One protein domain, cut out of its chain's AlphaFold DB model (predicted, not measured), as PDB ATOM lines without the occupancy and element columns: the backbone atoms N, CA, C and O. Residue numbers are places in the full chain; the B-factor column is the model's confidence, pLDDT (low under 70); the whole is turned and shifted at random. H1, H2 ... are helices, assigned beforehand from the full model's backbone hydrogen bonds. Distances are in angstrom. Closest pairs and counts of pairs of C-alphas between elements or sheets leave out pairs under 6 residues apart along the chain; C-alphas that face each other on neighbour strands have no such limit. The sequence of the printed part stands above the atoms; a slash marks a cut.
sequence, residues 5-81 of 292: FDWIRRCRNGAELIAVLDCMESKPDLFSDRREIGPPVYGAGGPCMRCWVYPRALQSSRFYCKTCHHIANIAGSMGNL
ATOM      1  N   PHE A   5     -35.845  29.093  19.949       88.75
ATOM      2  CA  PHE A   5     -34.533  28.469  20.023       88.75
ATOM      3  C   PHE A   5     -33.752  28.862  21.288       88.75
ATOM      4  O   PHE A   5     -33.099  28.015  21.897       88.75
ATOM      5  N   ASP A   6     -33.882  30.101  21.773       91.56
ATOM      6  CA  ASP A   6     -33.256  30.515  23.038       91.56
ATOM      7  C   ASP A   6     -33.790  29.729  24.240       91.56
ATOM      8  O   ASP A   6     -33.054  29.460  25.192       91.56
ATOM      9  N   TRP A   7     -35.062  29.321  24.205       93.19
ATOM     10  CA  TRP A   7     -35.633  28.456  25.236       93.19
ATOM     11  C   TRP A   7     -35.037  27.049  25.219       93.19
ATOM     12  O   TRP A   7     -34.754  26.511  26.291       93.19
ATOM     13  N   ILE A   8     -34.784  26.487  24.032       93.75
ATOM     14  CA  ILE A   8     -34.110  25.190  23.860       93.75
ATOM     15  C   ILE A   8     -32.690  25.256  24.432       93.75
ATOM     16  O   ILE A   8     -32.315  24.431  25.265       93.75
ATOM     17  N   ARG A   9     -31.925  26.298  24.082       92.38
ATOM     18  CA  ARG A   9     -30.542  26.505  24.558       92.38
ATOM     19  C   ARG A   9     -30.422  26.679  26.072       92.38
ATOM     20  O   ARG A   9     -29.343  26.508  26.623       92.38
ATOM     21  N   ARG A  10     -31.514  27.024  26.754       92.50
ATOM     22  CA  ARG A  10     -31.564  27.210  28.213       92.50
ATOM     23  C   ARG A  10     -32.008  25.960  28.979       92.50
ATOM     24  O   ARG A  10     -32.165  26.030  30.198       92.50
ATOM     25  N   CYS A  11     -32.244  24.836  28.300       94.00
ATOM     26  CA  CYS A  11     -32.676  23.596  28.942       94.00
ATOM     27  C   CYS A  11     -31.543  22.967  29.753       94.00
ATOM     28  O   CYS A  11     -30.475  22.661  29.224       94.00
ATOM     29  N   ARG A  12     -31.787  22.729  31.044       92.75
ATOM     30  CA  ARG A  12     -30.758  22.187  31.944       92.75
ATOM     31  C   ARG A  12     -30.525  20.690  31.759       92.75
ATOM     32  O   ARG A  12     -29.402  20.226  31.882       92.75
ATOM     33  N   ASN A  13     -31.580  19.942  31.464       93.94
ATOM     34  CA  ASN A  13     -31.571  18.482  31.379       93.94
ATOM     35  C   ASN A  13     -32.570  18.001  30.313       93.94
ATOM     36  O   ASN A  13     -33.283  18.813  29.714       93.94
ATOM     37  N   GLY A  14     -32.626  16.688  30.080       93.44
ATOM     38  CA  GLY A  14     -33.525  16.086  29.095       93.44
ATOM     39  C   GLY A  14     -35.006  16.324  29.396       93.44
ATOM     40  O   GLY A  14     -35.773  16.631  28.488       93.44
ATOM     41  N   ALA A  15     -35.409  16.259  30.669       94.88
ATOM     42  CA  ALA A  15     -36.793  16.497  31.082       94.88
ATOM     43  C   ALA A  15     -37.245  17.936  30.786       94.88
ATOM     44  O   ALA A  15     -38.345  18.149  30.283       94.88
ATOM     45  N   GLU A  16     -36.386  18.925  31.050       95.38
ATOM     46  CA  GLU A  16     -36.646  20.316  30.673       95.38
ATOM     47  C   GLU A  16     -36.723  20.496  29.159       95.38
ATOM     48  O   GLU A  16     -37.583  21.241  28.700       95.38
ATOM     49  N   LEU A  17     -35.861  19.823  28.388       95.50
ATOM     50  CA  LEU A  17     -35.907  19.906  26.931       95.50
ATOM     51  C   LEU A  17     -37.239  19.381  26.390       95.50
ATOM     52  O   LEU A  17     -37.914  20.090  25.651       95.50
ATOM     53  N   ILE A  18     -37.644  18.182  26.810       94.62
ATOM     54  CA  ILE A  18     -38.929  17.581  26.426       94.62
ATOM     55  C   ILE A  18     -40.080  18.510  26.820       94.62
ATOM     56  O   ILE A  18     -40.920  18.827  25.986       94.62
ATOM     57  N   ALA A  19     -40.079  19.023  28.053       94.88
ATOM     58  CA  ALA A  19     -41.108  19.944  28.524       94.88
ATOM     59  C   ALA A  19     -41.176  21.233  27.691       94.88
ATOM     60  O   ALA A  19     -42.268  21.719  27.403       94.88
ATOM     61  N   VAL A  20     -40.029  21.798  27.295       95.31
ATOM     62  CA  VAL A  20     -39.975  22.984  26.431       95.31
ATOM     63  C   VAL A  20     -40.586  22.692  25.064       95.31
ATOM     64  O   VAL A  20     -41.410  23.483  24.607       95.31
ATOM     65  N   LEU A  21     -40.233  21.566  24.441       93.62
ATOM     66  CA  LEU A  21     -40.759  21.179  23.131       93.62
ATOM     67  C   LEU A  21     -42.268  20.884  23.189       93.62
ATOM     68  O   LEU A  21     -43.018  21.424  22.378       93.62
ATOM     69  N   ASP A  22     -42.722  20.136  24.199       91.25
ATOM     70  CA  ASP A  22     -44.145  19.852  24.437       91.25
ATOM     71  C   ASP A  22     -44.936  21.157  24.663       91.25
ATOM     72  O   ASP A  22     -46.051  21.319  24.162       91.25
ATOM     73  N   CYS A  23     -44.367  22.133  25.382       92.31
ATOM     74  CA  CYS A  23     -44.997  23.441  25.576       92.31
ATOM     75  C   CYS A  23     -45.089  24.243  24.274       92.31
ATOM     76  O   CYS A  23     -46.083  24.933  24.071       92.31
ATOM     77  N   MET A  24     -44.062  24.211  23.418       91.50
ATOM     78  CA  MET A  24     -44.070  24.962  22.153       91.50
ATOM     79  C   MET A  24     -45.182  24.497  21.221       91.50
ATOM     80  O   MET A  24     -45.738  25.310  20.487       91.50
ATOM     81  N   GLU A  25     -45.491  23.204  21.265       87.94
ATOM     82  CA  GLU A  25     -46.560  22.594  20.486       87.94
ATOM     83  C   GLU A  25     -47.934  22.803  21.129       87.94
ATOM     84  O   GLU A  25     -48.849  23.297  20.479       87.94
ATOM     85  N   SER A  26     -48.082  22.472  22.414       89.44
ATOM     86  CA  SER A  26     -49.390  22.507  23.087       89.44
ATOM     87  C   SER A  26     -49.845  23.907  23.505       89.44
ATOM     88  O   SER A  26     -51.042  24.142  23.668       89.44
ATOM     89  N   LYS A  27     -48.907  24.830  23.751       91.25
ATOM     90  CA  LYS A  27     -49.169  26.170  24.305       91.25
ATOM     91  C   LYS A  27     -48.236  27.220  23.687       91.25
ATOM     92  O   LYS A  27     -47.445  27.838  24.413       91.25
ATOM     93  N   PRO A  28     -48.327  27.466  22.367       89.06
ATOM     94  CA  PRO A  28     -47.460  28.419  21.671       89.06
ATOM     95  C   PRO A  28     -47.543  29.838  22.257       89.06
ATOM     96  O   PRO A  28     -46.531  30.538  22.300       89.06
ATOM     97  N   ASP A  29     -48.693  30.225  22.815       88.75
ATOM     98  CA  ASP A  29     -48.921  31.531  23.455       88.75
ATOM     99  C   ASP A  29     -48.035  31.779  24.687       88.75
ATOM    100  O   ASP A  29     -47.826  32.918  25.104       88.75
ATOM    101  N   LEU A  30     -47.470  30.731  25.300       86.44
ATOM    102  CA  LEU A  30     -46.497  30.899  26.386       86.44
ATOM    103  C   LEU A  30     -45.150  31.449  25.897       86.44
ATOM    104  O   LEU A  30     -44.363  31.937  26.714       86.44
ATOM    105  N   PHE A  31     -44.892  31.358  24.592       85.75
ATOM    106  CA  PHE A  31     -43.668  31.790  23.922       85.75
ATOM    107  C   PHE A  31     -43.870  33.051  23.078       85.75
ATOM    108  O   PHE A  31     -42.941  33.455  22.387       85.75
ATOM    109  N   SER A  32     -45.058  33.660  23.116       74.94
ATOM    110  CA  SER A  32     -45.354  34.885  22.376       74.94
ATOM    111  C   SER A  32     -44.444  36.038  22.808       74.94
ATOM    112  O   SER A  32     -44.024  36.097  23.971       74.94
ATOM    113  N   ASP A  33     -44.205  36.986  21.899       62.56
ATOM    114  CA  ASP A  33     -43.297  38.117  22.093       62.56
ATOM    115  C   ASP A  33     -43.781  39.150  23.155       62.56
ATOM    116  O   ASP A  33     -44.153  40.284  22.865       62.56
ATOM    117  N   ARG A  34     -43.749  38.770  24.439       63.09
ATOM    118  CA  ARG A  34     -43.773  39.642  25.626       63.09
ATOM    119  C   ARG A  34     -42.599  40.632  25.685       63.09
ATOM    120  O   ARG A  34     -41.537  40.327  26.227       63.09
ATOM    121  N   ARG A  35     -42.827  41.859  25.219       64.56
ATOM    122  CA  ARG A  35     -41.852  42.969  25.247       64.56
ATOM    123  C   ARG A  35     -41.375  43.393  26.651       64.56
ATOM    124  O   ARG A  35     -40.464  44.206  26.754       64.56
ATOM    125  N   GLU A  36     -41.957  42.851  27.719       76.06
ATOM    126  CA  GLU A  36     -41.618  43.196  29.102       76.06
ATOM    127  C   GLU A  36     -40.387  42.436  29.611       76.06
ATOM    128  O   GLU A  36     -40.387  41.208  29.743       76.06
ATOM    129  N   ILE A  37     -39.339  43.188  29.943       81.06
ATOM    130  CA  ILE A  37     -38.138  42.693  30.621       81.06
ATOM    131  C   ILE A  37     -38.360  42.812  32.134       81.06
ATOM    132  O   ILE A  37     -38.964  43.769  32.614       81.06
ATOM    133  N   GLY A  38     -37.907  41.814  32.891       78.25
ATOM    134  CA  GLY A  38     -37.995  41.827  34.346       78.25
ATOM    135  C   GLY A  38     -37.150  42.946  34.964       78.25
ATOM    136  O   GLY A  38     -36.171  43.382  34.357       78.25
ATOM    137  N   PRO A  39     -37.491  43.400  36.181       79.31
ATOM    138  CA  PRO A  39     -36.687  44.393  36.879       79.31
ATOM    139  C   PRO A  39     -35.262  43.866  37.141       79.31
ATOM    140  O   PRO A  39     -35.051  42.645  37.161       79.31
ATOM    141  N   PRO A  40     -34.282  44.761  37.376       80.94
ATOM    142  CA  PRO A  40     -32.928  44.378  37.766       80.94
ATOM    143  C   PRO A  40     -32.920  43.437  38.975       80.94
ATOM    144  O   PRO A  40     -33.859  43.424  39.770       80.94
ATOM    145  N   VAL A  41     -31.833  42.681  39.156       77.00
ATOM    146  CA  VAL A  41     -31.698  41.685  40.242       77.00
ATOM    147  C   VAL A  41     -31.973  42.278  41.630       77.00
ATOM    148  O   VAL A  41     -32.564  41.603  42.468       77.00
ATOM    149  N   TYR A  42     -31.601  43.541  41.838       75.88
ATOM    150  CA  TYR A  42     -31.792  44.276  43.093       75.88
ATOM    151  C   TYR A  42     -33.148  44.999  43.204       75.88
ATOM    152  O   TYR A  42     -33.435  45.600  44.234       75.88
ATOM    153  N   GLY A  43     -33.983  44.970  42.162       74.25
ATOM    154  CA  GLY A  43     -35.317  45.569  42.170       74.25
ATOM    155  C   GLY A  43     -36.364  44.679  42.847       74.25
ATOM    156  O   GLY A  43     -36.212  43.457  42.929       74.25
ATOM    157  N   ALA A  44     -37.472  45.279  43.294       72.44
ATOM    158  CA  ALA A  44     -38.589  44.542  43.882       72.44
ATOM    159  C   ALA A  44     -39.119  43.470  42.907       72.44
ATOM    160  O   ALA A  44     -39.438  43.752  41.754       72.44
ATOM    161  N   GLY A  45     -39.176  42.214  43.362       74.62
ATOM    162  CA  GLY A  45     -39.619  41.062  42.567       74.62
ATOM    163  C   GLY A  45     -38.531  40.392  41.717       74.62
ATOM    164  O   GLY A  45     -38.607  39.179  41.529       74.62
ATOM    165  N   GLY A  46     -37.496  41.122  41.285       83.25
ATOM    166  CA  GLY A  46     -36.363  40.624  40.491       83.25
ATOM    167  C   GLY A  46     -36.735  39.890  39.185       83.25
ATOM    168  O   GLY A  46     -37.911  39.686  38.860       83.25
ATOM    169  N   PRO A  47     -35.740  39.427  38.411       90.25
ATOM    170  CA  PRO A  47     -36.000  38.601  37.244       90.25
ATOM    171  C   PRO A  47     -36.265  37.147  37.659       90.25
ATOM    172  O   PRO A  47     -35.951  36.695  38.768       90.25
ATOM    173  N   CYS A  48     -36.845  36.380  36.743       91.00
ATOM    174  CA  CYS A  48     -37.008  34.939  36.879       91.00
ATOM    175  C   CYS A  48     -35.661  34.240  37.129       91.00
ATOM    176  O   CYS A  48     -34.738  34.385  36.337       91.00
ATOM    177  N   MET A  49     -35.575  33.374  38.144       90.56
ATOM    178  CA  MET A  49     -34.335  32.656  38.498       90.56
ATOM    179  C   MET A  49     -33.898  31.583  37.481       90.56
ATOM    180  O   MET A  49     -32.819  31.001  37.595       90.56
ATOM    181  N   ARG A  50     -34.746  31.273  36.491       90.56
ATOM    182  CA  ARG A  50     -34.429  30.333  35.405       90.56
ATOM    183  C   ARG A  50     -33.960  31.061  34.150       90.56
ATOM    184  O   ARG A  50     -32.869  30.780  33.666       90.56
ATOM    185  N   CYS A  51     -34.773  31.972  33.606       90.44
ATOM    186  CA  CYS A  51     -34.416  32.673  32.371       90.44
ATOM    187  C   CYS A  51     -33.640  33.976  32.594       90.44
ATOM    188  O   CYS A  51     -32.996  34.437  31.663       90.44
ATOM    189  N   TRP A  52     -33.681  34.579  33.782       90.38
ATOM    190  CA  TRP A  52     -33.036  35.864  34.090       90.38
ATOM    191  C   TRP A  52     -33.454  37.037  33.184       90.38
ATOM    192  O   TRP A  52     -32.815  38.078  33.200       90.38
ATOM    193  N   VAL A  53     -34.529  36.877  32.400       89.69
ATOM    194  CA  VAL A  53     -35.001  37.872  31.421       89.69
ATOM    195  C   VAL A  53     -36.382  38.396  31.783       89.69
ATOM    196  O   VAL A  53     -36.580  39.599  31.827       89.69
ATOM    197  N   TYR A  54     -37.344  37.513  32.052       89.44
ATOM    198  CA  TYR A  54     -38.734  37.905  32.301       89.44
ATOM    199  C   TYR A  54     -39.014  38.133  33.790       89.44
ATOM    200  O   TYR A  54     -38.377  37.475  34.624       89.44
ATOM    201  N   PRO A  55     -39.987  38.994  34.139       88.56
ATOM    202  CA  PRO A  55     -40.384  39.210  35.527       88.56
ATOM    203  C   PRO A  55     -40.961  37.935  36.153       88.56
ATOM    204  O   PRO A  55     -41.510  37.061  35.467       88.56
ATOM    205  N   ARG A  56     -40.836  37.814  37.477       89.12
ATOM    206  CA  ARG A  56     -41.462  36.720  38.230       89.12
ATOM    207  C   ARG A  56     -42.980  36.870  38.213       89.12
ATOM    208  O   ARG A  56     -43.509  37.971  38.326       89.12
ATOM    209  N   ALA A  57     -43.687  35.755  38.073       84.00
ATOM    210  CA  ALA A  57     -45.140  35.759  38.068       84.00
ATOM    211  C   ALA A  57     -45.653  35.721  39.512       84.00
ATOM    212  O   ALA A  57     -45.828  34.642  40.070       84.00
ATOM    213  N   LEU A  58     -45.907  36.896  40.101       74.50
ATOM    214  CA  LEU A  58     -46.298  37.059  41.512       74.50
ATOM    215  C   LEU A  58     -47.444  36.128  41.955       74.50
ATOM    216  O   LEU A  58     -47.452  35.677  43.095       74.50
ATOM    217  N   GLN A  59     -48.367  35.801  41.047       74.50
ATOM    218  CA  GLN A  59     -49.528  34.950  41.326       74.50
ATOM    219  C   GLN A  59     -49.252  33.441  41.213       74.50
ATOM    220  O   GLN A  59     -49.897  32.661  41.902       74.50
ATOM    221  N   SER A  60     -48.317  33.003  40.359       74.19
ATOM    222  CA  SER A  60     -48.105  31.570  40.069       74.19
ATOM    223  C   SER A  60     -46.781  31.016  40.597       74.19
ATOM    224  O   SER A  60     -46.651  29.816  40.802       74.19
ATOM    225  N   SER A  61     -45.760  31.856  40.787       79.19
ATOM    226  CA  SER A  61     -44.472  31.436  41.340       79.19
ATOM    227  C   SER A  61     -43.668  32.620  41.869       79.19
ATOM    228  O   SER A  61     -43.373  33.566  41.143       79.19
ATOM    229  N   ARG A  62     -43.178  32.505  43.108       83.38
ATOM    230  CA  ARG A  62     -42.266  33.495  43.708       83.38
ATOM    231  C   ARG A  62     -40.871  33.528  43.065       83.38
ATOM    232  O   ARG A  62     -40.108  34.451  43.342       83.38
ATOM    233  N   PHE A  63     -40.533  32.550  42.217       89.25
ATOM    234  CA  PHE A  63     -39.182  32.362  41.663       89.25
ATOM    235  C   PHE A  63     -39.125  32.406  40.130       89.25
ATOM    236  O   PHE A  63     -38.087  32.749  39.549       89.25
ATOM    237  N   TYR A  64     -40.227  32.081  39.451       91.75
ATOM    238  CA  TYR A  64     -40.250  31.896  38.003       91.75
ATOM    239  C   TYR A  64     -41.238  32.827  37.295       91.75
ATOM    240  O   TYR A  64     -42.263  33.213  37.852       91.75
ATOM    241  N   CYS A  65     -40.949  33.169  36.037       91.12
ATOM    242  CA  CYS A  65     -41.961  33.740  35.149       91.12
ATOM    243  C   CYS A  65     -43.000  32.667  34.771       91.12
ATOM    244  O   CYS A  65     -42.744  31.472  34.941       91.12
ATOM    245  N   LYS A  66     -44.142  33.078  34.205       90.62
ATOM    246  CA  LYS A  66     -45.239  32.174  33.802       90.62
ATOM    247  C   LYS A  66     -44.744  30.998  32.945       90.62
ATOM    248  O   LYS A  66     -45.048  29.848  33.247       90.62
ATOM    249  N   THR A  67     -43.924  31.277  31.929       91.94
ATOM    250  CA  THR A  67     -43.370  30.268  31.010       91.94
ATOM    251  C   THR A  67     -42.416  29.309  31.723       91.94
ATOM    252  O   THR A  67     -42.586  28.096  31.644       91.94
ATOM    253  N   CYS A  68     -41.447  29.830  32.488       93.19
ATOM    254  CA  CYS A  68     -40.500  29.006  33.248       93.19
ATOM    255  C   CYS A  68     -41.187  28.141  34.306       93.19
ATOM    256  O   CYS A  68     -40.775  27.003  34.502       93.19
ATOM    257  N   HIS A  69     -42.215  28.667  34.976       93.06
ATOM    258  CA  HIS A  69     -43.001  27.904  35.938       93.06
ATOM    259  C   HIS A  69     -43.722  26.741  35.252       93.06
ATOM    260  O   HIS A  69     -43.670  25.617  35.740       93.06
ATOM    261  N   HIS A  70     -44.325  26.987  34.085       93.00
ATOM    262  CA  HIS A  70     -45.018  25.942  33.342       93.00
ATOM    263  C   HIS A  70     -44.074  24.827  32.875       93.00
ATOM    264  O   HIS A  70     -44.348  23.650  33.109       93.00
ATOM    265  N   ILE A  71     -42.925  25.205  32.303       94.19
ATOM    266  CA  ILE A  71     -41.868  24.265  31.907       94.19
ATOM    267  C   ILE A  71     -41.402  23.446  33.115       94.19
ATOM    268  O   ILE A  71     -41.295  22.227  33.019       94.19
ATOM    269  N   ALA A  72     -41.143  24.096  34.254       93.06
ATOM    270  CA  ALA A  72     -40.664  23.423  35.458       93.06
ATOM    271  C   ALA A  72     -41.680  22.410  36.009       93.06
ATOM    272  O   ALA A  72     -41.285  21.309  36.393       93.06
ATOM    273  N   ASN A  73     -42.973  22.748  36.001       92.81
ATOM    274  CA  ASN A  73     -44.028  21.842  36.458       92.81
ATOM    275  C   ASN A  73     -44.108  20.590  35.577       92.81
ATOM    276  O   ASN A  73     -44.159  19.478  36.096       92.81
ATOM    277  N   ILE A  74     -44.062  20.757  34.252       92.38
ATOM    278  CA  ILE A  74     -44.093  19.628  33.315       92.38
ATOM    279  C   ILE A  74     -42.829  18.774  33.471       92.38
ATOM    280  O   ILE A  74     -42.921  17.561  33.674       92.38
ATOM    281  N   ALA A  75     -41.652  19.407  33.479       93.25
ATOM    282  CA  ALA A  75     -40.368  18.726  33.622       93.25
ATOM    283  C   ALA A  75     -40.256  17.929  34.934       93.25
ATOM    284  O   ALA A  75     -39.592  16.891  34.966       93.25
ATOM    285  N   GLY A  76     -40.927  18.371  36.005       89.56
ATOM    286  CA  GLY A  76     -40.972  17.668  37.290       89.56
ATOM    287  C   GLY A  76     -41.490  16.229  37.193       89.56
ATOM    288  O   GLY A  76     -41.007  15.366  37.917       89.56
ATOM    289  N   SER A  77     -42.397  15.955  36.253       88.75
ATOM    290  CA  SER A  77     -42.973  14.620  36.022       88.75
ATOM    291  C   SER A  77     -42.187  13.755  35.023       88.75
ATOM    292  O   SER A  77     -42.436  12.559  34.901       88.75
ATOM    293  N   MET A  78     -41.217  14.337  34.310       87.88
ATOM    294  CA  MET A  78     -40.565  13.708  33.153       87.88
ATOM    295  C   MET A  78     -39.183  13.117  33.452       87.88
ATOM    296  O   MET A  78     -38.516  12.655  32.531       87.88
ATOM    297  N   GLY A  79     -38.739  13.103  34.713       83.56
ATOM    298  CA  GLY A  79     -37.393  12.657  35.097       83.56
ATOM    299  C   GLY A  79     -37.023  11.274  34.545       83.56
ATOM    300  O   GLY A  79     -36.138  11.174  33.699       83.56
ATOM    301  N   ASN A  80     -37.744  10.228  34.959       85.56
ATOM    302  CA  ASN A  80     -37.457   8.847  34.540       85.56
ATOM    303  C   ASN A  80     -37.646   8.641  33.033       85.56
ATOM    304  O   ASN A  80     -36.846   7.965  32.393       85.56
ATOM    305  N   LEU A  81     -38.683   9.262  32.464       86.75
ATOM    306  CA  LEU A  81     -38.969   9.172  31.035       86.75
ATOM    307  C   LEU A  81     -37.850   9.799  30.202       86.75
ATOM    308  O   LEU A  81     -37.461   9.231  29.187       86.75
TER     309      LEU A  81
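AT A GLANCE: This is residues 5 to 81 of the 292 residues of an uncharacterized protein of Deltaproteobacteria bacterium (UniProt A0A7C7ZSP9). Two helices of similar length, H2 and H4, cross at a steep tilt and pack together at one end of the domain, with the short H1 and H3 beside H2; the other end is a long looping stretch, residues 32 to 65, with no named element. That stretch reaches out to Gly 43 and comes back to H4. The printed part has 77 residues, with four named helices in the order H1, H2, H3, H4 and no named strand; the class is all helix, though the helices hold 34 of the 77 residues. The whole is compact, with a radius of gyration of the C-alphas of 12.4 A, yet elongated in outline, spanning 38 by 23 by 23 A.

IN THESE COORDINATES: Find C-alpha 5 at (-34.533, 28.469, 20.023), where H1, residues 5 to 9, begins. H2 follows as residues 14 to 26, starting at C-alpha 14 at (-33.525, 16.086, 29.095) and running 18.1 A. H3 is residues 28 to 31. H4, residues 66 to 77, runs 17.8 A and ends at C-alpha 77 at (-42.973, 14.620, 36.022).

HOW THE PARTS SIT: Start at H1, which touches H2 at residues 17 to 21 alone; the closest C-alphas, of Ile 8 and Leu 17, are 6.4 A apart. H2 and H3 only just touch, with 3 pairs of C-alphas within 8 A, and only at the corner by their link; the closest are Met 24 and Phe 31, 7.1 A. H2 and H4 touch at a steep tilt of 57 degrees, opposite ways, H4 with residues 71 to 76 alone; the closest C-alphas are those of Ala 15 and Ala 75, 4.9 A. H3 and H4 only just touch, with 3 pairs within 8 A, the closest being the C-alphas of Leu 30 and Thr 67, 5.6 A. H1 is apart from H3 and H4. In H1 and H2 every O i to N i+4 pair is within hydrogen-bond range, in H4 7 of 8 are, and H3 is too short for such a pair.

THE WHOLE: Look at Gly 43 and Leu 81 for the two C-alphas farthest apart, 38.2 A. The printed part has no cut; the link from H3 to H4 is long, with 34 residues. The mean pLDDT of the printed part is 86.9, and residues 33 to 35 are under 70.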